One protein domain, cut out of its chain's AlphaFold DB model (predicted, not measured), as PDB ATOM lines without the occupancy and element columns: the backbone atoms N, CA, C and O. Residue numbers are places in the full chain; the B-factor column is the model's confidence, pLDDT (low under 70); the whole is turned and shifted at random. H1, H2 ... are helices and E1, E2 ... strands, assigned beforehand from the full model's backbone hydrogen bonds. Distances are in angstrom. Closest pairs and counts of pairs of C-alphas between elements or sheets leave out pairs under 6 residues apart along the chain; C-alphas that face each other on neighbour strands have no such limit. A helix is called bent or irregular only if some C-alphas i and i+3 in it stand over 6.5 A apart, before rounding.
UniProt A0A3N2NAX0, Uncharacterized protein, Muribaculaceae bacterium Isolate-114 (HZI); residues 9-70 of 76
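Overview. This is residues 9 to 70 of the 76 residues of an uncharacterized protein of Muribaculaceae bacterium Isolate-114 (HZI) (UniProt A0A3N2NAX0). Two narrow two-stranded antiparallel ribbons, E1 with E2 and E3 with E4, are joined end to end into one long, bent strip, with E2 running on into E3 round a corner. The small helix H2 lies in the loop at the far end of the first ribbon, while H1 and the stretch after it, residues 9 to 23, stick out from the strip as a free arm. The printed part has 62 residues, with two named helices and four named strands in the order H1, E1, H2, E2, E3, E4, and its class is mixed, helices and strands. Its two sheets have the orders E1 - E2 and E3 - E4, both antiparallel. The whole is extended, with a radius of gyration of the C-alphas of 16.8 A, and elongated, spanning 47 by 29 by 18 A.

Along the chain. Find C-alpha 9 at (27.998, -18.028, 31.189); there H1 begins, and it runs through residues 9 to 15 over 10.1 A. Next look at C-alpha 26 at (41.637, -21.613, 43.823), where E1 begins; it covers residues 26 to 31 and is 16.3 A long. H2 follows at residues 34 to 38. E2 covers residues 46 to 51 over 15.4 A, and E3 covers residues 53 to 59 over 17.5 A. E4 covers residues 64 to 69 over 15.8 A and ends with C-alpha 69 at (36.579, -27.226, 47.372).

Arrangement. Begin with H1: it is apart from H2, E2, E3 and E4, and a short link of 10 residues leads from it to E1. E1 and E2 are antiparallel neighbours at 157 degrees; look for N 28 and O 49, 2.9 A apart and within hydrogen-bond range, and for N 51 and O 26 at 3.1 A. A tight link of 2 residues joins E1 to H2. In H1 and H2 every O i to N i+4 pair is within hydrogen-bond range. After the single residue Thr 52, E2 runs on into E3 at 74 degrees, and the two meet only through their link. Near this bend the closest C-alphas of E1 and E3 are those of Met 26 and Leu 53, 6.2 A apart. E3 and E4 form a hairpin, antiparallel at 153 degrees, with N 54 and O 68 within hydrogen-bond range at 2.9 A. E1 and E4 are only just apart, at 8.3 A.

Size, cuts and confidence. The two C-alphas farthest apart are those of Pro 41 and Ser 61, 50.0 A. Residues 9 to 23, of which 9 to 15 belong to H1, stand free, and so do residues 59 to 64. The printed part has no cut and no long link. The mean pLDDT of the printed part is 92.4, and no printed residue is under 70.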
ATOM      1  N   GLY A   9      27.891 -19.080  32.202       96.12
ATOM      2  CA  GLY A   9      27.998 -18.028  31.189       96.12
ATOM      3  C   GLY A   9      28.957 -16.905  31.591       96.12
ATOM      4  O   GLY A   9      29.722 -16.431  30.749       96.12
ATOM      5  N   ASP A  10      28.960 -16.519  32.871       94.88
ATOM      6  CA  ASP A  10      29.923 -15.551  33.403       94.88
ATOM      7  C   ASP A  10      31.335 -16.119  33.320       94.88
ATOM      8  O   ASP A  10      32.211 -15.481  32.737       94.88
ATOM      9  N   LEU A  11      31.530 -17.350  33.809       93.88
ATOM     10  CA  LEU A  11      32.830 -18.020  33.768       93.88
ATOM     11  C   LEU A  11      33.363 -18.104  32.333       93.88
ATOM     12  O   LEU A  11      34.488 -17.686  32.074       93.88
ATOM     13  N   ARG A  12      32.529 -18.547  31.381       95.50
ATOM     14  CA  ARG A  12      32.895 -18.645  29.961       95.50
ATOM     15  C   ARG A  12      33.326 -17.301  29.381       95.50
ATOM     16  O   ARG A  12      34.287 -17.258  28.626       95.50
ATOM     17  N   ARG A  13      32.636 -16.208  29.721       95.19
ATOM     18  CA  ARG A  13      33.026 -14.855  29.291       95.19
ATOM     19  C   ARG A  13      34.368 -14.431  29.879       95.19
ATOM     20  O   ARG A  13      35.136 -13.781  29.179       95.19
ATOM     21  N   PHE A  14      34.631 -14.777  31.138       92.44
ATOM     22  CA  PHE A  14      35.880 -14.431  31.816       92.44
ATOM     23  C   PHE A  14      37.095 -15.115  31.200       92.44
ATOM     24  O   PHE A  14      38.124 -14.471  31.016       92.44
ATOM     25  N   ILE A  15      36.963 -16.392  30.849       94.12
ATOM     26  CA  ILE A  15      38.078 -17.199  30.340       94.12
ATOM     27  C   ILE A  15      38.150 -17.246  28.808       94.12
ATOM     28  O   ILE A  15      39.024 -17.906  28.267       94.12
ATOM     29  N   ALA A  16      37.261 -16.542  28.096       95.69
ATOM     30  CA  ALA A  16      37.060 -16.692  26.650       95.69
ATOM     31  C   ALA A  16      38.317 -16.505  25.783       95.69
ATOM     32  O   ALA A  16      38.379 -17.051  24.686       95.69
ATOM     33  N   ASN A  17      39.280 -15.710  26.251       95.88
ATOM     34  CA  ASN A  17      40.514 -15.398  25.524       95.88
ATOM     35  C   ASN A  17      41.763 -16.007  26.183       95.88
ATOM     36  O   ASN A  17      42.877 -15.641  25.810       95.88
ATOM     37  N   LEU A  18      41.594 -16.861  27.197       96.50
ATOM     38  CA  LEU A  18      42.705 -17.583  27.809       96.50
ATOM     39  C   LEU A  18      43.045 -18.809  26.961       96.50
ATOM     40  O   LEU A  18      42.173 -19.401  26.330       96.50
ATOM     41  N   SER A  19      44.328 -19.150  26.937       95.81
ATOM     42  CA  SER A  19      44.814 -20.373  26.305       95.81
ATOM     43  C   SER A  19      44.541 -21.579  27.214       95.81
ATOM     44  O   SER A  19      44.483 -21.434  28.437       95.81
ATOM     45  N   ASP A  20      44.385 -22.765  26.621       95.00
ATOM     46  CA  ASP A  20      44.024 -23.999  27.340       95.00
ATOM     47  C   ASP A  20      45.127 -24.502  28.297       95.00
ATOM     48  O   ASP A  20      44.882 -25.383  29.115       95.00
ATOM     49  N   ASP A  21      46.343 -23.959  28.208       96.25
ATOM     50  CA  ASP A  21      47.498 -24.291  29.055       96.25
ATOM     51  C   ASP A  21      47.565 -23.488  30.367       96.25
ATOM     52  O   ASP A  21      48.492 -23.665  31.157       96.25
ATOM     53  N   TYR A  22      46.591 -22.613  30.627       95.69
ATOM     54  CA  TYR A  22      46.496 -21.885  31.889       95.69
ATOM     55  C   TYR A  22      46.030 -22.807  33.024       95.69
ATOM     56  O   TYR A  22      44.973 -23.433  32.948       95.69
ATOM     57  N   GLU A  23      46.778 -22.824  34.127       94.62
ATOM     58  CA  GLU A  23      46.374 -23.515  35.352       94.62
ATOM     59  C   GLU A  23      45.298 -22.725  36.115       94.62
ATOM     60  O   GLU A  23      45.333 -21.492  36.201       94.62
ATOM     61  N   ILE A  24      44.340 -23.441  36.709       92.00
ATOM     62  CA  ILE A  24      43.335 -22.862  37.607       92.00
ATOM     63  C   ILE A  24      43.836 -22.997  39.047       92.00
ATOM     64  O   ILE A  24      43.959 -24.104  39.563       92.00
ATOM     65  N   GLU A  25      44.059 -21.867  39.717       92.81
ATOM     66  CA  GLU A  25      44.384 -21.817  41.145       92.81
ATOM     67  C   GLU A  25      43.189 -21.274  41.941       92.81
ATOM     68  O   GLU A  25      42.710 -20.164  41.685       92.81
ATOM     69  N   MET A  26      42.718 -22.035  42.933       92.62
ATOM     70  CA  MET A  26      41.637 -21.613  43.823       92.62
ATOM     71  C   MET A  26      42.193 -21.141  45.168       92.62
ATOM     72  O   MET A  26      43.083 -21.761  45.753       92.62
ATOM     73  N   ARG A  27      41.656 -20.024  45.677       91.81
ATOM     74  CA  ARG A  27      42.049 -19.443  46.966       91.81
ATOM     75  C   ARG A  27      40.831 -19.157  47.830       91.81
ATOM     76  O   ARG A  27      40.004 -18.321  47.460       91.81
ATOM     77  N   ILE A  28      40.773 -19.757  49.013       91.00
ATOM     78  CA  ILE A  28      39.783 -19.409  50.035       91.00
ATOM     79  C   ILE A  28      40.366 -18.299  50.904       91.00
ATOM     80  O   ILE A  28      41.501 -18.383  51.366       91.00
ATOM     81  N   ARG A  29      39.604 -17.215  51.083       92.44
ATOM     82  CA  ARG A  29      40.050 -16.030  51.826       92.44
ATOM     83  C   ARG A  29      39.113 -15.746  52.987       92.44
ATOM     84  O   ARG A  29      37.949 -15.412  52.770       92.44
ATOM     85  N   ARG A  30      39.643 -15.784  54.207       92.19
ATOM     86  CA  ARG A  30      38.947 -15.336  55.417       92.19
ATOM     87  C   ARG A  30      39.416 -13.931  55.765       92.19
ATOM     88  O   ARG A  30      40.610 -13.700  55.927       92.19
ATOM     89  N   ARG A  31      38.490 -12.975  55.866       92.75
ATOM     90  CA  ARG A  31      38.825 -11.623  56.334       92.75
ATOM     91  C   ARG A  31      39.197 -11.681  57.816       92.75
ATOM     92  O   ARG A  31      38.458 -12.264  58.606       92.75
ATOM     93  N   LEU A  32      40.317 -11.060  58.156       92.50
ATOM     94  CA  LEU A  32      40.802 -10.934  59.524       92.50
ATOM     95  C   LEU A  32      40.147  -9.736  60.211       92.50
ATOM     96  O   LEU A  32      39.805  -8.741  59.566       92.50
ATOM     97  N   THR A  33      39.973  -9.843  61.521       93.00
ATOM     98  CA  THR A  33      39.538  -8.740  62.379       93.00
ATOM     99  C   THR A  33      40.683  -7.758  62.639       93.00
ATOM    100  O   THR A  33      41.860  -8.112  62.552       93.00
ATOM    101  N   ASP A  34      40.351  -6.518  63.005       92.06
ATOM    102  CA  ASP A  34      41.351  -5.493  63.339       92.06
ATOM    103  C   ASP A  34      42.259  -5.924  64.506       92.06
ATOM    104  O   ASP A  34      43.442  -5.579  64.548       92.06
ATOM    105  N   GLU A  35      41.722  -6.716  65.440       91.50
ATOM    106  CA  GLU A  35      42.479  -7.286  66.555       91.50
ATOM    107  C   GLU A  35      43.510  -8.317  66.083       91.50
ATOM    108  O   GLU A  35      44.670  -8.230  66.482       91.50
ATOM    109  N   GLU A  36      43.125  -9.246  65.199       89.81
ATOM    110  CA  GLU A  36      44.046 -10.223  64.595       89.81
ATOM    111  C   GLU A  36      45.153  -9.523  63.790       89.81
ATOM    112  O   GLU A  36      46.318  -9.914  63.855       89.81
ATOM    113  N   LEU A  37      44.810  -8.449  63.072       92.06
ATOM    114  CA  LEU A  37      45.760  -7.682  62.262       92.06
ATOM    115  C   LEU A  37      46.785  -6.916  63.100       92.06
ATOM    116  O   LEU A  37      47.925  -6.750  62.664       92.06
ATOM    117  N   LYS A  38      46.414  -6.470  64.305       88.31
ATOM    118  CA  LYS A  38      47.282  -5.677  65.191       88.31
ATOM    119  C   LYS A  38      48.571  -6.407  65.579       88.31
ATOM    120  O   LYS A  38      49.585  -5.760  65.829       88.31
ATOM    121  N   TYR A  39      48.522  -7.735  65.642       82.44
ATOM    122  CA  TYR A  39      49.653  -8.576  66.033       82.44
ATOM    123  C   TYR A  39      50.453  -9.111  64.840       82.44
ATOM    124  O   TYR A  39      51.444  -9.815  65.041       82.44
ATOM    125  N   MET A  40      50.059  -8.786  63.603       84.25
ATOM    126  CA  MET A  40      50.787  -9.232  62.420       84.25
ATOM    127  C   MET A  40      51.937  -8.280  62.069       84.25
ATOM    128  O   MET A  40      51.761  -7.062  62.094       84.25
ATOM    129  N   PRO A  41      53.104  -8.808  61.655       82.00
ATOM    130  CA  PRO A  41      54.224  -7.985  61.194       82.00
ATOM    131  C   PRO A  41      53.894  -7.198  59.915       82.00
ATOM    132  O   PRO A  41      54.518  -6.176  59.640       82.00
ATOM    133  N   TYR A  42      52.904  -7.658  59.143       83.88
ATOM    134  CA  TYR A  42      52.352  -6.954  57.992       83.88
ATOM    135  C   TYR A  42      50.821  -7.122  57.982       83.88
ATOM    136  O   TYR A  42      50.354  -8.263  57.961       83.88
ATOM    137  N   PRO A  43      50.026  -6.034  58.000       81.75
ATOM    138  CA  PRO A  43      48.574  -6.091  58.179       81.75
ATOM    139  C   PRO A  43      47.859  -6.441  56.867       81.75
ATOM    140  O   PRO A  43      47.128  -5.635  56.288       81.75
ATOM    141  N   TYR A  44      48.089  -7.648  56.359       90.06
ATOM    142  CA  TYR A  44      47.357  -8.156  55.207       90.06
ATOM    143  C   TYR A  44      45.951  -8.604  55.648       90.06
ATOM    144  O   TYR A  44      45.850  -9.456  56.522       90.06
ATOM    145  N   PRO A  45      44.858  -8.076  55.061       91.62
ATOM    146  CA  PRO A  45      43.503  -8.201  55.619       91.62
ATOM    147  C   PRO A  45      42.861  -9.592  55.499       91.62
ATOM    148  O   PRO A  45      41.706  -9.758  55.899       91.62
ATOM    149  N   TYR A  46      43.555 -10.575  54.921       92.00
ATOM    150  CA  TYR A  46      43.007 -11.903  54.670       92.00
ATOM    151  C   TYR A  46      43.966 -13.013  55.086       92.00
ATOM    152  O   TYR A  46      45.113 -13.048  54.655       92.00
ATOM    153  N   GLU A  47      43.460 -14.000  55.808       89.94
ATOM    154  CA  GLU A  47      44.058 -15.330  55.821       89.94
ATOM    155  C   GLU A  47      43.677 -16.032  54.512       89.94
ATOM    156  O   GLU A  47      42.523 -15.962  54.081       89.94
ATOM    157  N   THR A  48      44.657 -16.609  53.814       90.56
ATOM    158  CA  THR A  48      44.464 -17.201  52.483       90.56
ATOM    159  C   THR A  48      44.942 -18.642  52.472       90.56
ATOM    160  O   THR A  48      46.108 -18.900  52.761       90.56
ATOM    161  N   GLU A  49      44.061 -19.548  52.070       91.12
ATOM    162  CA  GLU A  49      44.366 -20.956  51.845       91.12
ATOM    163  C   GLU A  49      44.303 -21.274  50.353       91.12
ATOM    164  O   GLU A  49      43.425 -20.786  49.635       91.12
ATOM    165  N   TYR A  50      45.261 -22.073  49.894       91.25
ATOM    166  CA  TYR A  50      45.344 -22.551  48.519       91.25
ATOM    167  C   TYR A  50      44.748 -23.946  48.457       91.25
ATOM    168  O   TYR A  50      45.027 -24.782  49.316       91.25
ATOM    169  N   THR A  51      43.926 -24.181  47.449       91.38
ATOM    170  CA  THR A  51      43.135 -25.401  47.341       91.38
ATOM    171  C   THR A  51      42.901 -25.765  45.886       91.38
ATOM    172  O   THR A  51      43.055 -24.937  44.985       91.38
ATOM    173  N   THR A  52      42.505 -27.011  45.673       91.44
ATOM    174  CA  THR A  52      42.088 -27.526  44.373       91.44
ATOM    175  C   THR A  52      40.590 -27.302  44.193       91.44
ATOM    176  O   THR A  52      39.821 -27.379  45.153       91.44
ATOM    177  N   LEU A  53      40.191 -26.973  42.965       93.50
ATOM    178  CA  LEU A  53      38.795 -26.925  42.547       93.50
ATOM    179  C   LEU A  53      38.424 -28.282  41.954       93.50
ATOM    180  O   LEU A  53      39.073 -28.734  41.011       93.50
ATOM    181  N   GLU A  54      37.385 -28.906  42.486       94.00
ATOM    182  CA  GLU A  54      36.940 -30.231  42.071       94.00
ATOM    183  C   GLU A  54      35.602 -30.155  41.339       94.00
ATOM    184  O   GLU A  54      34.798 -29.243  41.545       94.00
ATOM    185  N   PHE A  55      35.384 -31.102  40.433       94.44
ATOM    186  CA  PHE A  55      34.086 -31.300  39.810       94.44
ATOM    187  C   PHE A  55      33.296 -32.312  40.635       94.44
ATOM    188  O   PHE A  55      33.734 -33.457  40.758       94.44
ATOM    189  N   ASP A  56      32.121 -31.907  41.115       94.56
ATOM    190  CA  ASP A  56      31.274 -32.774  41.932       94.56
ATOM    191  C   ASP A  56      30.141 -33.387  41.096       94.56
ATOM    192  O   ASP A  56      30.029 -34.608  40.997       94.56
ATOM    193  N   ASP A  57      29.288 -32.547  40.491       96.25
ATOM    194  CA  ASP A  57      28.097 -32.989  39.746       96.25
ATOM    195  C   ASP A  57      27.526 -31.893  38.814       96.25
ATOM    196  O   ASP A  57      27.860 -30.706  38.911       96.25
ATOM    197  N   ILE A  58      26.612 -32.280  37.917       96.38
ATOM    198  CA  ILE A  58      25.761 -31.374  37.132       96.38
ATOM    199  C   ILE A  58      24.292 -31.685  37.418       96.38
ATOM    200  O   ILE A  58      23.707 -32.622  36.872       96.38
ATOM    201  N   GLY A  59      23.650 -30.806  38.187       93.81
ATOM    202  CA  GLY A  59      22.211 -30.848  38.417       93.81
ATOM    203  C   GLY A  59      21.446 -30.399  37.174       93.81
ATOM    204  O   GLY A  59      21.144 -29.216  37.023       93.81
ATOM    205  N   VAL A  60      21.124 -31.325  36.265       90.62
ATOM    206  CA  VAL A  60      20.456 -31.011  34.985       90.62
ATOM    207  C   VAL A  60      19.046 -30.435  35.182       90.62
ATOM    208  O   VAL A  60      18.655 -29.536  34.435       90.62
ATOM    209  N   SER A  61      18.291 -30.907  36.184       93.19
ATOM    210  CA  SER A  61      16.941 -30.396  36.488       93.19
ATOM    211  C   SER A  61      16.972 -28.941  36.951       93.19
ATOM    212  O   SER A  61      16.185 -28.121  36.478       93.19
ATOM    213  N   ASP A  62      17.935 -28.619  37.813       94.31
ATOM    214  CA  ASP A  62      18.007 -27.336  38.514       94.31
ATOM    215  C   ASP A  62      18.989 -26.366  37.830       94.31
ATOM    216  O   ASP A  62      19.092 -25.200  38.204       94.31
ATOM    217  N   LYS A  63      19.668 -26.837  36.774       96.31
ATOM    218  CA  LYS A  63      20.659 -26.122  35.955       96.31
ATOM    219  C   LYS A  63      21.831 -25.567  36.772       96.31
ATOM    220  O   LYS A  63      22.237 -24.420  36.578       96.31
ATOM    221  N   VAL A  64      22.399 -26.398  37.646       96.50
ATOM    222  CA  VAL A  64      23.525 -26.043  38.528       96.50
ATOM    223  C   VAL A  64      24.767 -26.868  38.176       96.50
ATOM    224  O   VAL A  64      24.684 -28.087  38.054       96.50
ATOM    225  N   LEU A  65      25.914 -26.198  38.013       96.06
ATOM    226  CA  LEU A  65      27.238 -26.831  37.986       96.06
ATOM    227  C   LEU A  65      27.786 -26.822  39.415       96.06
ATOM    228  O   LEU A  65      28.004 -25.741  39.968       96.06
ATOM    229  N   CYS A  66      27.995 -27.999  39.995       94.75
ATOM    230  CA  CYS A  66      28.526 -28.149  41.343       94.75
ATOM    231  C   CYS A  66      30.045 -28.314  41.272       94.75
ATOM    232  O   CYS A  66      30.546 -29.263  40.664       94.75
ATOM    233  N   LEU A  67      30.761 -27.368  41.878       94.38
ATOM    234  CA  LEU A  67      32.211 -27.414  42.020       94.38
ATOM    235  C   LEU A  67      32.554 -27.433  43.506       94.38
ATOM    236  O   LEU A  67      32.102 -26.559  44.255       94.38
ATOM    237  N   GLY A  68      33.339 -28.427  43.896       93.25
ATOM    238  CA  GLY A  68      33.767 -28.668  45.260       93.25
ATOM    239  C   GLY A  68      35.093 -27.988  45.565       93.25
ATOM    240  O   GLY A  68      35.921 -27.741  44.683       93.25
ATOM    241  N   VAL A  69      35.292 -27.669  46.840       92.31
ATOM    242  CA  VAL A  69      36.579 -27.226  47.372       92.31
ATOM    243  C   VAL A  69      36.762 -27.860  48.744       92.31
ATOM    244  O   VAL A  69      35.945 -27.634  49.640       92.31
ATOM    245  N   GLU A  70      37.833 -28.630  48.922       88.38
ATOM    246  CA  GLU A  70      38.162 -29.250  50.203       88.38
ATOM    247  C   GLU A  70      39.182 -28.403  50.974       88.38
ATOM    248  O   GLU A  70      40.295 -28.144  50.518       88.38
TER     249      GLU A  70